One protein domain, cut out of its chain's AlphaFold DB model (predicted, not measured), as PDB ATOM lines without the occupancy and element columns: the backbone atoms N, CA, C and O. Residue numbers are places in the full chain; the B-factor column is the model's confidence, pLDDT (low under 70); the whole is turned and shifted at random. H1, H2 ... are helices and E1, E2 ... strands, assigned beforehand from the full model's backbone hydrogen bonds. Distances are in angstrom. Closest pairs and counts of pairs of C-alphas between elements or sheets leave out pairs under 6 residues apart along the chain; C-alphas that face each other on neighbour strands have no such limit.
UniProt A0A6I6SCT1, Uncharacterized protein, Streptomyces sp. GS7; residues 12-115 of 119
ATOM      1  N   PRO A  12     131.637 167.207 132.929       79.19
ATOM      2  CA  PRO A  12     130.263 166.695 132.913       79.19
ATOM      3  C   PRO A  12     130.091 165.407 133.729       79.19
ATOM      4  O   PRO A  12     129.048 165.179 134.337       79.19
ATOM      5  N   MET A  13     131.138 164.581 133.800       82.12
ATOM      6  CA  MET A  13     131.149 163.357 134.600       82.12
ATOM      7  C   MET A  13     131.297 163.657 136.098       82.12
ATOM      8  O   MET A  13     130.684 162.968 136.915       82.12
ATOM      9  N   LEU A  14     132.071 164.681 136.476       85.56
ATOM     10  CA  LEU A  14     132.181 165.134 137.867       85.56
ATOM     11  C   LEU A  14     130.832 165.656 138.382       85.56
ATOM     12  O   LEU A  14     130.371 165.191 139.423       85.56
ATOM     13  N   VAL A  15     130.180 166.545 137.627       85.75
ATOM     14  CA  VAL A  15     128.855 167.093 137.974       85.75
ATOM     15  C   VAL A  15     127.805 165.999 138.020       85.75
ATOM     16  O   VAL A  15     127.112 165.874 139.025       85.75
ATOM     17  N   GLY A  16     127.734 165.158 136.984       86.06
ATOM     18  CA  GLY A  16     126.787 164.044 136.942       86.06
ATOM     19  C   GLY A  16     126.968 163.079 138.114       86.06
ATOM     20  O   GLY A  16     125.988 162.618 138.689       86.06
ATOM     21  N   THR A  17     128.213 162.824 138.536       88.31
ATOM     22  CA  THR A  17     128.477 161.983 139.714       88.31
ATOM     23  C   THR A  17     127.994 162.644 141.004       88.31
ATOM     24  O   THR A  17     127.369 161.980 141.827       88.31
ATOM     25  N   ILE A  18     128.287 163.933 141.201       90.25
ATOM     26  CA  ILE A  18     127.864 164.657 142.409       90.25
ATOM     27  C   ILE A  18     126.337 164.725 142.466       90.25
ATOM     28  O   ILE A  18     125.769 164.384 143.498       90.25
ATOM     29  N   GLY A  19     125.677 165.059 141.353       89.12
ATOM     30  CA  GLY A  19     124.217 165.081 141.261       89.12
ATOM     31  C   GLY A  19     123.574 163.708 141.483       89.12
ATOM     32  O   GLY A  19     122.516 163.623 142.090       89.12
ATOM     33  N   ALA A  20     124.218 162.613 141.073       91.00
ATOM     34  CA  ALA A  20     123.714 161.267 141.357       91.00
ATOM     35  C   ALA A  20     123.843 160.879 142.843       91.00
ATOM     36  O   ALA A  20     122.995 160.160 143.368       91.00
ATOM     37  N   LEU A  21     124.902 161.334 143.519       92.06
ATOM     38  CA  LEU A  21     125.151 161.025 144.930       92.06
ATOM     39  C   LEU A  21     124.368 161.935 145.882       92.06
ATOM     40  O   LEU A  21     123.935 161.481 146.941       92.06
ATOM     41  N   VAL A  22     124.221 163.214 145.527       92.12
ATOM     42  CA  VAL A  22     123.573 164.242 146.349       92.12
ATOM     43  C   VAL A  22     122.784 165.212 145.445       92.12
ATOM     44  O   VAL A  22     123.262 166.312 145.156       92.12
ATOM     45  N   PRO A  23     121.569 164.830 145.000       90.12
ATOM     46  CA  PRO A  23     120.825 165.530 143.943       90.12
ATOM     47  C   PRO A  23     120.537 167.012 144.182       90.12
ATOM     48  O   PRO A  23     120.446 167.776 143.229       90.12
ATOM     49  N   THR A  24     120.406 167.429 145.440       89.94
ATOM     50  CA  THR A  24     120.083 168.813 145.808       89.94
ATOM     51  C   THR A  24     121.316 169.697 145.991       89.94
ATOM     52  O   THR A  24     121.171 170.859 146.352       89.94
ATOM     53  N   THR A  25     122.533 169.184 145.784       92.56
ATOM     54  CA  THR A  25     123.756 169.955 146.058       92.56
ATOM     55  C   THR A  25     124.018 170.996 144.980       92.56
ATOM     56  O   THR A  25     124.317 170.651 143.837       92.56
ATOM     57  N   ALA A  26     124.026 172.265 145.378       90.12
ATOM     58  CA  ALA A  26     124.490 173.382 144.562       90.12
ATOM     59  C   ALA A  26     125.960 173.734 144.848       90.12
ATOM     60  O   ALA A  26     126.701 174.095 143.929       90.12
ATOM     61  N   LEU A  27     126.409 173.573 146.098       91.31
ATOM     62  CA  LEU A  27     127.768 173.909 146.525       91.31
ATOM     63  C   LEU A  27     128.376 172.814 147.406       91.31
ATOM     64  O   LEU A  27     127.731 172.296 148.320       91.31
ATOM     65  N   VAL A  28     129.654 172.516 147.178       93.25
ATOM     66  CA  VAL A  28     130.456 171.635 148.035       93.25
ATOM     67  C   VAL A  28     131.614 172.428 148.628       93.25
ATOM     68  O   VAL A  28     132.505 172.862 147.900       93.25
ATOM     69  N   ARG A  29     131.640 172.576 149.953       92.38
ATOM     70  CA  ARG A  29     132.755 173.191 150.680       92.38
ATOM     71  C   ARG A  29     133.699 172.129 151.205       92.38
ATOM     72  O   ARG A  29     133.351 171.348 152.089       92.38
ATOM     73  N   ILE A  30     134.918 172.146 150.696       92.50
ATOM     74  CA  ILE A  30     135.983 171.219 151.054       92.50
ATOM     75  C   ILE A  30     136.914 171.925 152.030       92.50
ATOM     76  O   ILE A  30     137.562 172.908 151.671       92.50
ATOM     77  N   PHE A  31     137.014 171.418 153.258       89.94
ATOM     78  CA  PHE A  31     137.928 171.982 154.248       89.94
ATOM     79  C   PHE A  31     139.357 171.420 154.116       89.94
ATOM     80  O   PHE A  31     139.572 170.342 153.538       89.94
ATOM     81  N   PRO A  32     140.352 172.121 154.694       88.06
ATOM     82  CA  PRO A  32     141.710 171.614 154.807       88.06
ATOM     83  C   PRO A  32     141.762 170.276 155.561       88.06
ATOM     84  O   PRO A  32     140.893 170.005 156.400       88.06
ATOM     85  N   PRO A  33     142.817 169.464 155.354       83.69
ATOM     86  CA  PRO A  33     142.997 168.177 156.027       83.69
ATOM     87  C   PRO A  33     142.849 168.229 157.554       83.69
ATOM     88  O   PRO A  33     142.360 167.274 158.141       83.69
ATOM     89  N   ALA A  34     143.198 169.353 158.187       80.00
ATOM     90  CA  ALA A  34     143.062 169.545 159.630       80.00
ATOM     91  C   ALA A  34     141.606 169.520 160.140       80.00
ATOM     92  O   ALA A  34     141.379 169.207 161.304       80.00
ATOM     93  N   ARG A  35     140.621 169.855 159.293       74.81
ATOM     94  CA  ARG A  35     139.187 169.794 159.628       74.81
ATOM     95  C   ARG A  35     138.494 168.556 159.053       74.81
ATOM     96  O   ARG A  35     137.441 168.217 159.566       74.81
ATOM     97  N   ALA A  36     139.070 167.911 158.030       70.69
ATOM     98  CA  ALA A  36     138.670 166.638 157.397       70.69
ATOM     99  C   ALA A  36     137.168 166.410 157.101       70.69
ATOM    100  O   ALA A  36     136.771 165.290 156.790       70.69
ATOM    101  N   VAL A  37     136.343 167.451 157.163       82.38
ATOM    102  CA  VAL A  37     134.905 167.422 156.886       82.38
ATOM    103  C   VAL A  37     134.658 168.152 155.569       82.38
ATOM    104  O   VAL A  37     135.389 169.081 155.224       82.38
ATOM    105  N   THR A  38     133.628 167.741 154.839       90.62
ATOM    106  CA  THR A  38     133.141 168.429 153.640       90.62
ATOM    107  C   THR A  38     131.679 168.770 153.856       90.62
ATOM    108  O   THR A  38     130.911 167.930 154.316       90.62
ATOM    109  N   HIS A  39     131.289 170.008 153.571       92.06
ATOM    110  CA  HIS A  39     129.896 170.433 153.679       92.06
ATOM    111  C   HIS A  39     129.248 170.502 152.305       92.06
ATOM    112  O   HIS A  39     129.881 170.889 151.324       92.06
ATOM    113  N   PHE A  40     127.972 170.154 152.271       92.88
ATOM    114  CA  PHE A  40     127.122 170.187 151.095       92.88
ATOM    115  C   PHE A  40     126.032 171.205 151.363       92.88
ATOM    116  O   PHE A  40     125.498 171.246 152.474       92.88
ATOM    117  N   TYR A  41     125.717 172.015 150.364       90.56
ATOM    118  CA  TYR A  41     124.687 173.033 150.462       90.56
ATOM    119  C   TYR A  41     123.747 172.931 149.271       90.56
ATOM    120  O   TYR A  41     124.206 172.674 148.150       90.56
ATOM    121  N   CYS A  42     122.452 173.126 149.510       89.75
ATOM    122  CA  CYS A  42     121.499 173.341 148.426       89.75
ATOM    123  C   CYS A  42     121.630 174.754 147.841       89.75
ATOM    124  O   CYS A  42     122.495 175.531 148.246       89.75
ATOM    125  N   ASP A  43     120.810 175.049 146.841       84.25
ATOM    126  CA  ASP A  43     120.710 176.353 146.177       84.25
ATOM    127  C   ASP A  43     120.343 177.498 147.131       84.25
ATOM    128  O   ASP A  43     120.821 178.613 146.955       84.25
ATOM    129  N   GLU A  44     119.581 177.206 148.184       81.50
ATOM    130  CA  GLU A  44     119.278 178.131 149.289       81.50
ATOM    131  C   GLU A  44     120.413 178.240 150.330       81.50
ATOM    132  O   GLU A  44     120.234 178.815 151.398       81.50
ATOM    133  N   PHE A  45     121.583 177.649 150.063       78.38
ATOM    134  CA  PHE A  45     122.733 177.582 150.974       78.38
ATOM    135  C   PHE A  45     122.458 176.926 152.339       78.38
ATOM    136  O   PHE A  45     123.268 177.037 153.266       78.38
ATOM    137  N   LEU A  46     121.385 176.139 152.450       83.25
ATOM    138  CA  LEU A  46     121.123 175.300 153.618       83.25
ATOM    139  C   LEU A  46     122.013 174.057 153.591       83.25
ATOM    140  O   LEU A  46     122.196 173.413 152.554       83.25
ATOM    141  N   ARG A  47     122.566 173.686 154.753       88.12
ATOM    142  CA  ARG A  47     123.448 172.517 154.869       88.12
ATOM    143  C   ARG A  47     122.665 171.219 154.661       88.12
ATOM    144  O   ARG A  47     121.744 170.908 155.412       88.12
ATOM    145  N   VAL A  48     123.129 170.407 153.719       90.38
ATOM    146  CA  VAL A  48     122.639 169.051 153.466       90.38
ATOM    147  C   VAL A  48     123.499 168.052 154.238       90.38
ATOM    148  O   VAL A  48     124.730 168.063 154.155       90.38
ATOM    149  N   TRP A  49     122.847 167.172 154.994       90.56
ATOM    150  CA  TRP A  49     123.510 166.056 155.661       90.56
ATOM    151  C   TRP A  49     123.633 164.881 154.705       90.56
ATOM    152  O   TRP A  49     122.652 164.430 154.118       90.56
ATOM    153  N   VAL A  50     124.846 164.362 154.576       90.75
ATOM    154  CA  VAL A  50     125.152 163.227 153.711       90.75
ATOM    155  C   VAL A  50     125.907 162.170 154.501       90.75
ATOM    156  O   VAL A  50     126.467 162.430 155.567       90.75
ATOM    157  N   ARG A  51     125.909 160.940 153.991       93.12
ATOM    158  CA  ARG A  51     126.646 159.861 154.641       93.12
ATOM    159  C   ARG A  51     128.165 160.087 154.517       93.12
ATOM    160  O   ARG A  51     128.617 160.530 153.460       93.12
ATOM    161  N   PRO A  52     128.976 159.692 155.517       91.38
ATOM    162  CA  PRO A  52     130.429 159.901 155.489       91.38
ATOM    163  C   PRO A  52     131.159 159.272 154.290       91.38
ATOM    164  O   PRO A  52     132.218 159.743 153.879       91.38
ATOM    165  N   ASP A  53     130.640 158.178 153.730       92.62
ATOM    166  CA  ASP A  53     131.182 157.559 152.516       92.62
ATOM    167  C   ASP A  53     130.967 158.431 151.272       92.62
ATOM    168  O   ASP A  53     131.893 158.582 150.473       92.62
ATOM    169  N   VAL A  54     129.802 159.073 151.162       93.06
ATOM    170  CA  VAL A  54     129.502 160.047 150.101       93.06
ATOM    171  C   VAL A  54     130.380 161.290 150.239       93.06
ATOM    172  O   VAL A  54     130.965 161.729 149.246       93.06
ATOM    173  N   GLU A  55     130.556 161.809 151.461       93.56
ATOM    174  CA  GLU A  55     131.456 162.943 151.726       93.56
ATOM    175  C   GLU A  55     132.871 162.663 151.216       93.56
ATOM    176  O   GLU A  55     133.448 163.462 150.469       93.56
ATOM    177  N   ARG A  56     133.428 161.504 151.588       92.25
ATOM    178  CA  ARG A  56     134.777 161.097 151.179       92.25
ATOM    179  C   ARG A  56     134.894 160.948 149.669       92.25
ATOM    180  O   ARG A  56     135.873 161.422 149.094       92.25
ATOM    181  N   GLU A  57     133.916 160.315 149.030       93.19
ATOM    182  CA  GLU A  57     133.963 160.059 147.592       93.19
ATOM    183  C   GLU A  57     133.870 161.351 146.772       93.19
ATOM    184  O   GLU A  57     134.688 161.568 145.872       93.19
ATOM    185  N   VAL A  58     132.943 162.250 147.116       93.56
ATOM    186  CA  VAL A  58     132.823 163.554 146.446       93.56
ATOM    187  C   VAL A  58     134.081 164.395 146.670       93.56
ATOM    188  O   VAL A  58     134.649 164.918 145.708       93.56
ATOM    189  N   THR A  59     134.585 164.453 147.908       94.12
ATOM    190  CA  THR A  59     135.829 165.171 148.232       94.12
ATOM    191  C   THR A  59     136.994 164.661 147.397       94.12
ATOM    192  O   THR A  59     137.724 165.447 146.794       94.12
ATOM    193  N   ARG A  60     137.164 163.336 147.326       92.75
ATOM    194  CA  ARG A  60     138.231 162.696 146.552       92.75
ATOM    195  C   ARG A  60     138.134 163.055 145.072       92.75
ATOM    196  O   ARG A  60     139.159 163.348 144.459       92.75
ATOM    197  N   ARG A  61     136.929 163.047 144.495       92.94
ATOM    198  CA  ARG A  61     136.711 163.364 143.074       92.94
ATOM    199  C   ARG A  61     137.022 164.815 142.745       92.94
ATOM    200  O   ARG A  61     137.751 165.049 141.786       92.94
ATOM    201  N   ILE A  62     136.537 165.760 143.549       93.00
ATOM    202  CA  ILE A  62     136.825 167.185 143.344       93.00
ATOM    203  C   ILE A  62     138.326 167.442 143.526       93.00
ATOM    204  O   ILE A  62     138.956 168.022 142.643       93.00
ATOM    205  N   LYS A  63     138.943 166.921 144.601       92.94
ATOM    206  CA  LYS A  63     140.390 167.077 144.828       92.94
ATOM    207  C   LYS A  63     141.233 166.532 143.685       92.94
ATOM    208  O   LYS A  63     142.180 167.180 143.240       92.94
ATOM    209  N   LYS A  64     140.861 165.353 143.183       91.31
ATOM    210  CA  LYS A  64     141.511 164.737 142.028       91.31
ATOM    211  C   LYS A  64     141.348 165.585 140.763       91.31
ATOM    212  O   LYS A  64     142.299 165.708 140.002       91.31
ATOM    213  N   HIS A  65     140.170 166.166 140.542       91.12
ATOM    214  CA  HIS A  65     139.903 166.960 139.343       91.12
ATOM    215  C   HIS A  65     140.754 168.232 139.272       91.12
ATOM    216  O   HIS A  65     141.271 168.559 138.212       91.12
ATOM    217  N   PHE A  66     140.960 168.904 140.405       90.50
ATOM    218  CA  PHE A  66     141.765 170.129 140.491       90.50
ATOM    219  C   PHE A  66     143.173 169.886 141.055       90.50
ATOM    220  O   PHE A  66     143.793 170.778 141.642       90.50
ATOM    221  N   THR A  67     143.684 168.660 140.917       88.12
ATOM    222  CA  THR A  67     145.049 168.328 141.338       88.12
ATOM    223  C   THR A  67     146.058 169.169 140.559       88.12
ATOM    224  O   THR A  67     145.972 169.277 139.342       88.12
ATOM    225  N   GLY A  68     147.010 169.774 141.273       85.19
ATOM    226  CA  GLY A  68     148.029 170.650 140.685       85.19
ATOM    227  C   GLY A  68     147.569 172.088 140.421       85.19
ATOM    228  O   GLY A  68     148.398 172.900 140.028       85.19
ATOM    229  N   ILE A  69     146.292 172.411 140.662       89.50
ATOM    230  CA  ILE A  69     145.739 173.767 140.500       89.50
ATOM    231  C   ILE A  69     145.350 174.355 141.859       89.50
ATOM    232  O   ILE A  69     145.722 175.476 142.185       89.50
ATOM    233  N   ALA A  70     144.616 173.589 142.669       90.81
ATOM    234  CA  ALA A  70     144.126 174.049 143.963       90.81
ATOM    235  C   ALA A  70     145.102 173.728 145.105       90.81
ATOM    236  O   ALA A  70     145.619 172.609 145.207       90.81
ATOM    237  N   ASP A  71     145.289 174.683 146.016       91.56
ATOM    238  CA  ASP A  71     146.049 174.481 147.249       91.56
ATOM    239  C   ASP A  71     145.142 174.001 148.387       91.56
ATOM    240  O   ASP A  71     144.592 174.785 149.158       91.56
ATOM    241  N   TRP A  72     145.030 172.683 148.551       91.44
ATOM    242  CA  TRP A  72     144.165 172.060 149.560       91.44
ATOM    243  C   TRP A  72     144.540 172.335 151.025       91.44
ATOM    244  O   TRP A  72     143.878 171.805 151.922       91.44
ATOM    245  N   ARG A  73     145.573 173.141 151.298       89.62
ATOM    246  CA  ARG A  73     145.806 173.721 152.631       89.62
ATOM    247  C   ARG A  73     144.751 174.773 152.988       89.62
ATOM    248  O   ARG A  73     144.551 175.039 154.171       89.62
ATOM    249  N   HIS A  74     144.044 175.309 151.993       88.06
ATOM    250  CA  HIS A  74     142.938 176.251 152.152       88.06
ATOM    251  C   HIS A  74     141.581 175.589 151.882       88.06
ATOM    252  O   HIS A  74     141.477 174.584 151.172       88.06
ATOM    253  N   ALA A  75     140.527 176.142 152.484       89.81
ATOM    254  CA  ALA A  75     139.160 175.721 152.202       89.81
ATOM    255  C   ALA A  75     138.742 176.205 150.807       89.81
ATOM    256  O   ALA A  75     139.116 177.307 150.398       89.81
ATOM    257  N   HIS A  76     137.991 175.370 150.091       91.75
ATOM    258  CA  HIS A  76     137.499 175.683 148.755       91.75
ATOM    259  C   HIS A  76     136.006 175.416 148.632       91.75
ATOM    260  O   HIS A  76     135.510 174.408 149.140       91.75
ATOM    261  N   ASP A  77     135.335 176.271 147.871       92.06
ATOM    262  CA  ASP A  77     133.936 176.128 147.502       92.06
ATOM    263  C   ASP A  77     133.856 175.705 146.032       92.06
ATOM    264  O   ASP A  77     134.342 176.398 145.139       92.06
ATOM    265  N   PHE A  78     133.280 174.534 145.778       92.81
ATOM    266  CA  PHE A  78     133.020 174.027 144.437       92.81
ATOM    267  C   PHE A  78     131.547 174.224 144.094       92.81
ATOM    268  O   PHE A  78     130.673 173.614 144.718       92.81
ATOM    269  N   HIS A  79     131.279 175.054 143.092       91.12
ATOM    270  CA  HIS A  79     129.932 175.304 142.601       91.12
ATOM    271  C   HIS A  79     129.566 174.270 141.533       91.12
ATOM    272  O   HIS A  79     130.152 174.235 140.445       91.12
ATOM    273  N   VAL A  80     128.604 173.405 141.857       90.50
ATOM    274  CA  VAL A  80     128.330 172.170 141.109       90.50
ATOM    275  C   VAL A  80     127.866 172.461 139.686       90.50
ATOM    276  O   VAL A  80     128.358 171.838 138.750       90.50
ATOM    277  N   SER A  81     126.972 173.434 139.495       86.06
ATOM    278  CA  SER A  81     126.392 173.714 138.174       86.06
ATOM    279  C   SER A  81     127.369 174.388 137.207       86.06
ATOM    280  O   SER A  81     127.274 174.178 136.001       86.06
ATOM    281  N   THR A  82     128.330 175.169 137.713       86.62
ATOM    282  CA  THR A  82     129.293 175.904 136.869       86.62
ATOM    283  C   THR A  82     130.667 175.250 136.808       86.62
ATOM    284  O   THR A  82     131.496 175.664 136.002       86.62
ATOM    285  N   GLY A  83     130.947 174.272 137.674       88.94
ATOM    286  CA  GLY A  83     132.265 173.649 137.764       88.94
ATOM    287  C   GLY A  83     133.358 174.564 138.277       88.94
ATOM    288  O   GLY A  83     134.539 174.253 138.116       88.94
ATOM    289  N   ARG A  84     132.994 175.708 138.849       90.44
ATOM    290  CA  ARG A  84     133.958 176.687 139.329       90.44
ATOM    291  C   ARG A  84     134.396 176.333 140.738       90.44
ATOM    292  O   ARG A  84     133.581 175.961 141.582       90.44
ATOM    293  N   LEU A  85     135.696 176.445 140.962       91.69
ATOM    294  CA  LEU A  85     136.324 176.284 142.258       91.69
ATOM    295  C   LEU A  85     136.761 177.655 142.752       91.69
ATOM    296  O   LEU A  85     137.468 178.371 142.042       91.69
ATOM    297  N   TYR A  86     136.369 177.990 143.970       90.81
ATOM    298  CA  TYR A  86     136.661 179.261 144.610       90.81
ATOM    299  C   TYR A  86     137.394 179.031 145.925       90.81
ATOM    300  O   TYR A  86     137.206 177.999 146.573       90.81
ATOM    301  N   LEU A  87     138.191 180.004 146.355       89.06
ATOM    302  CA  LEU A  87     138.630 180.069 147.745       89.06
ATOM    303  C   LEU A  87     137.423 180.357 148.640       89.06
ATOM    304  O   LEU A  87     136.650 181.283 148.389       89.06
ATOM    305  N   THR A  88     137.270 179.562 149.696       84.69
ATOM    306  CA  THR A  88     136.221 179.782 150.690       84.69
ATOM    307  C   THR A  88     136.481 181.110 151.420       84.69
ATOM    308  O   THR A  88     137.597 181.313 151.910       84.69
ATOM    309  N   PRO A  89     135.480 182.001 151.541       72.25
ATOM    310  CA  PRO A  89     135.586 183.205 152.363       72.25
ATOM    311  C   PRO A  89     135.895 182.824 153.812       72.25
ATOM    312  O   PRO A  89     135.389 181.818 154.309       72.25
ATOM    313  N   GLU A  90     136.775 183.605 154.438       66.62
ATOM    314  CA  GLU A  90     137.428 183.369 155.731       66.62
ATOM    315  C   GLU A  90     136.695 182.363 156.650       66.62
ATOM    316  O   GLU A  90     135.831 182.743 157.442       66.62
ATOM    317  N   PRO A  91     137.059 181.061 156.637       53.19
ATOM    318  CA  PRO A  91     136.323 180.001 157.347       53.19
ATOM    319  C   PRO A  91     136.448 180.067 158.884       53.19
ATOM    320  O   PRO A  91     136.045 179.132 159.594       53.19
ATOM    321  N   TYR A  92     137.062 181.141 159.384       51.78
ATOM    322  CA  TYR A  92     137.383 181.425 160.778       51.78
ATOM    323  C   TYR A  92     136.745 182.724 161.288       51.78
ATOM    324  O   TYR A  92     136.843 182.996 162.487       51.78
ATOM    325  N   GLN A  93     136.087 183.512 160.432       55.09
ATOM    326  CA  GLN A  93     135.400 184.720 160.873       55.09
ATOM    327  C   GLN A  93     134.184 184.317 161.724       55.09
ATOM    328  O   GLN A  93     133.220 183.717 161.242       55.09
ATOM    329  N   ARG A  94     134.243 184.588 163.035       45.44
ATOM    330  CA  ARG A  94     133.088 184.399 163.926       45.44
ATOM    331  C   ARG A  94     131.965 185.328 163.460       45.44
ATOM    332  O   ARG A  94     132.178 186.531 163.399       45.44
ATOM    333  N   GLY A  95     130.786 184.769 163.187       47.56
ATOM    334  CA  GLY A  95     129.601 185.528 162.768       47.56
ATOM    335  C   GLY A  95     129.349 185.573 161.259       47.56
ATOM    336  O   GLY A  95     128.399 186.226 160.850       47.56
ATOM    337  N   TYR A  96     130.144 184.880 160.436       57.97
ATOM    338  CA  TYR A  96     129.841 184.750 159.011       57.97
ATOM    339  C   TYR A  96     128.646 183.811 158.787       57.97
ATOM    340  O   TYR A  96     128.724 182.612 159.082       57.97
ATOM    341  N   VAL A  97     127.550 184.372 158.273       59.78
ATOM    342  CA  VAL A  97     126.325 183.660 157.896       59.78
ATOM    343  C   VAL A  97     126.319 183.523 156.369       59.78
ATOM    344  O   VAL A  97     126.231 184.532 155.677       59.78
ATOM    345  N   PRO A  98     126.432 182.295 155.826       61.75
ATOM    346  CA  PRO A  98     126.354 182.032 154.389       61.75
ATOM    347  C   PRO A  98     125.182 182.708 153.673       61.75
ATOM    348  O   PRO A  98     125.337 183.194 152.562       61.75
ATOM    349  N   GLU A  99     124.029 182.739 154.340       59.41
ATOM    350  CA  GLU A  99     122.758 183.258 153.828       59.41
ATOM    351  C   GLU A  99     122.790 184.783 153.606       59.41
ATOM    352  O   GLU A  99     122.054 185.287 152.761       59.41
ATOM    353  N   ASP A 100     123.682 185.507 154.295       61.31
ATOM    354  CA  ASP A 100     123.852 186.963 154.171       61.31
ATOM    355  C   ASP A 100     124.874 187.355 153.080       61.31
ATOM    356  O   ASP A 100     125.007 188.533 152.735       61.31
ATOM    357  N   ASP A 101     125.609 186.387 152.517       65.38
ATOM    358  CA  ASP A 101     126.584 186.612 151.449       65.38
ATOM    359  C   ASP A 101     125.986 186.244 150.084       65.38
ATOM    360  O   ASP A 101     126.044 185.102 149.633       65.38
ATOM    361  N   GLY A 102     125.477 187.245 149.359       60.31
ATOM    362  CA  GLY A 102     124.964 187.074 147.989       60.31
ATOM    363  C   GLY A 102     126.013 186.621 146.958       60.31
ATOM    364  O   GLY A 102     125.671 186.377 145.802       60.31
ATOM    365  N   THR A 103     127.284 186.512 147.356       64.62
ATOM    366  CA  THR A 103     128.402 186.003 146.546       64.62
ATOM    367  C   THR A 103     128.983 184.699 147.102       64.62
ATOM    368  O   THR A 103     130.074 184.279 146.690       64.62
ATOM    369  N   PHE A 104     128.276 184.050 148.038       67.50
ATOM    370  CA  PHE A 104     128.724 182.843 148.722       67.50
ATOM    371  C   PHE A 104     129.215 181.796 147.721       67.50
ATOM    372  O   PHE A 104     128.478 181.319 146.858       67.50
ATOM    373  N   GLY A 105     130.505 181.472 147.810       63.50
ATOM    374  CA  GLY A 105     131.142 180.483 146.946       63.50
ATOM    375  C   GLY A 105     131.087 180.787 145.443       63.50
ATOM    376  O   GLY A 105     131.244 179.849 144.667       63.50
ATOM    377  N   THR A 106     130.840 182.037 145.017       72.44
ATOM    378  CA  THR A 106     130.729 182.408 143.588       72.44
ATOM    379  C   THR A 106     131.399 183.728 143.180       72.44
ATOM    380  O   THR A 106     131.427 184.055 141.990       72.44
ATOM    381  N   ASP A 107     131.995 184.459 144.121       81.62
ATOM    382  CA  ASP A 107     132.711 185.714 143.868       81.62
ATOM    383  C   ASP A 107     133.880 185.564 142.873       81.62
ATOM    384  O   ASP A 107     134.807 184.779 143.112       81.62
ATOM    385  N   PRO A 108     133.887 186.344 141.775       81.44
ATOM    386  CA  PRO A 108     134.943 186.301 140.769       81.44
ATOM    387  C   PRO A 108     136.355 186.537 141.313       81.44
ATOM    388  O   PRO A 108     137.297 185.946 140.789       81.44
ATOM    389  N   GLN A 109     136.527 187.352 142.360       83.25
ATOM    390  CA  GLN A 109     137.852 187.632 142.936       83.25
ATOM    391  C   GLN A 109     138.459 186.416 143.647       83.25
ATOM    392  O   GLN A 109     139.669 186.350 143.850       83.25
ATOM    393  N   ARG A 110     137.618 185.444 144.017       85.06
ATOM    394  CA  ARG A 110     138.011 184.209 144.704       85.06
ATOM    395  C   ARG A 110     138.152 183.024 143.752       85.06
ATOM    396  O   ARG A 110     138.434 181.922 144.220       85.06
ATOM    397  N   LEU A 111     137.926 183.215 142.451       88.62
ATOM    398  CA  LEU A 111     137.981 182.140 141.465       88.62
ATOM    399  C   LEU A 111     139.396 181.552 141.390       88.62
ATOM    400  O   LEU A 111     140.361 182.250 141.096       88.62
ATOM    401  N   VAL A 112     139.496 180.245 141.620       88.38
ATOM    402  CA  VAL A 112     140.740 179.473 141.515       88.38
ATOM    403  C   VAL A 112     140.818 178.772 140.164       88.38
ATOM    404  O   VAL A 112     141.859 178.790 139.514       88.38
ATOM    405  N   ALA A 113     139.734 178.110 139.752       87.69
ATOM    406  CA  ALA A 113     139.741 177.259 138.566       87.69
ATOM    407  C   ALA A 113     138.335 176.983 138.020       87.69
ATOM    408  O   ALA A 113     137.337 177.112 138.729       87.69
ATOM    409  N   VAL A 114     138.270 176.512 136.772       87.38
ATOM    410  CA  VAL A 114     137.047 176.010 136.128       87.38
ATOM    411  C   VAL A 114     137.285 174.580 135.650       87.38
ATOM    412  O   VAL A 114     138.203 174.326 134.867       87.38
ATOM    413  N   ALA A 115     136.455 173.645 136.110       75.12
ATOM    414  CA  ALA A 115     136.438 172.271 135.631       75.12
ATOM    415  C   ALA A 115     136.009 172.269 134.155       75.12
ATOM    416  O   ALA A 115     134.837 172.439 133.841       75.12
TER     417      ALA A 115
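AT A GLANCE: This is residues 12 to 115 of the 119 residues of an uncharacterized protein of Streptomyces sp. GS7 (UniProt A0A6I6SCT1). A twisted sheet of five short strands has one long helix, H2, laid across one face, and H1 packs side by side with H2, away from the sheet. A long loop, residues 88 to 110, swings out on the other side of the sheet before the last strand, E5, returns to its edge. The printed part has 104 residues with two named helices and five named strands, in the order H1 E1 E2 H2 E3 E4 E5; the sheet's order is E2 - E1 - E3 - E4 - E5, all antiparallel. The class is mixed, helices and strands, with 44 residues, under half, in named elements. The whole is compact and rounded, with a radius of gyration of the C-alphas of 12.5 A and spans of 33 by 29 by 26 A.

HOW THE PARTS SIT: H1, residues 12 to 21, is not on the sheet. E1, residues 27 to 30, and E2, residues 38 to 41, form an antiparallel hairpin, with N 29 and O 39 2.8 A apart, within hydrogen-bond range. Residues 40 to 41 of E2 also pair, antiparallel, with residues 47 to 48. H2, residues 52 to 65, touches H1 at a shallow tilt of 8 degrees, opposite ways; their closest C-alphas are those of Ile 18 and Val 58, 6.5 A apart. H2 is on the sheet at a height of 9.5 A, and its line stands at 88 degrees to that of E1 on the local plane, across the strands. Its closest C-alpha pair with E2 is Glu 55 and Thr 38, 6.0 A. E3, residues 76 to 79, is the antiparallel neighbour of E1, with N 30 and O 76 2.8 A apart. H2 lies over E2 and E1, and only just over E3, on which 3 of its C-alphas fall. E2, H2 and E3 make a split strand-helix-strand unit, two strands running the same way with E1 between them in the sheet; its crossover is left-handed. E3, E4, residues 84 to 87, and E5, residues 111 to 114, form a meander, each strand the antiparallel neighbour of the one before. N 86 and O 77 are 2.8 A apart, and N 85 and O 113 2.9 A. In H1 and H2 every O i to N i+4 pair is within hydrogen-bond range.

IN THESE COORDINATES: H1 begins at C-alpha 12, (130.263, 166.695, 132.913), and is 14.2 A long. E1 measures 9.8 A and E2 10.1 A. H2 runs 20.0 A from C-alpha 52 at (130.429, 159.901, 155.489). E3 measures 9.8 A, E4 10.2 A and E5 8.2 A, ending at C-alpha 114, (137.047, 176.010, 136.128).

THE WHOLE: The two C-alphas farthest apart, those of Met 13 and Arg 94, are 36.1 A apart. The printed part has no cut. The link from E4 to E5, 23 residues, is long. Mean pLDDT of the printed part is 83.7; residues 90 to 105 are under 70.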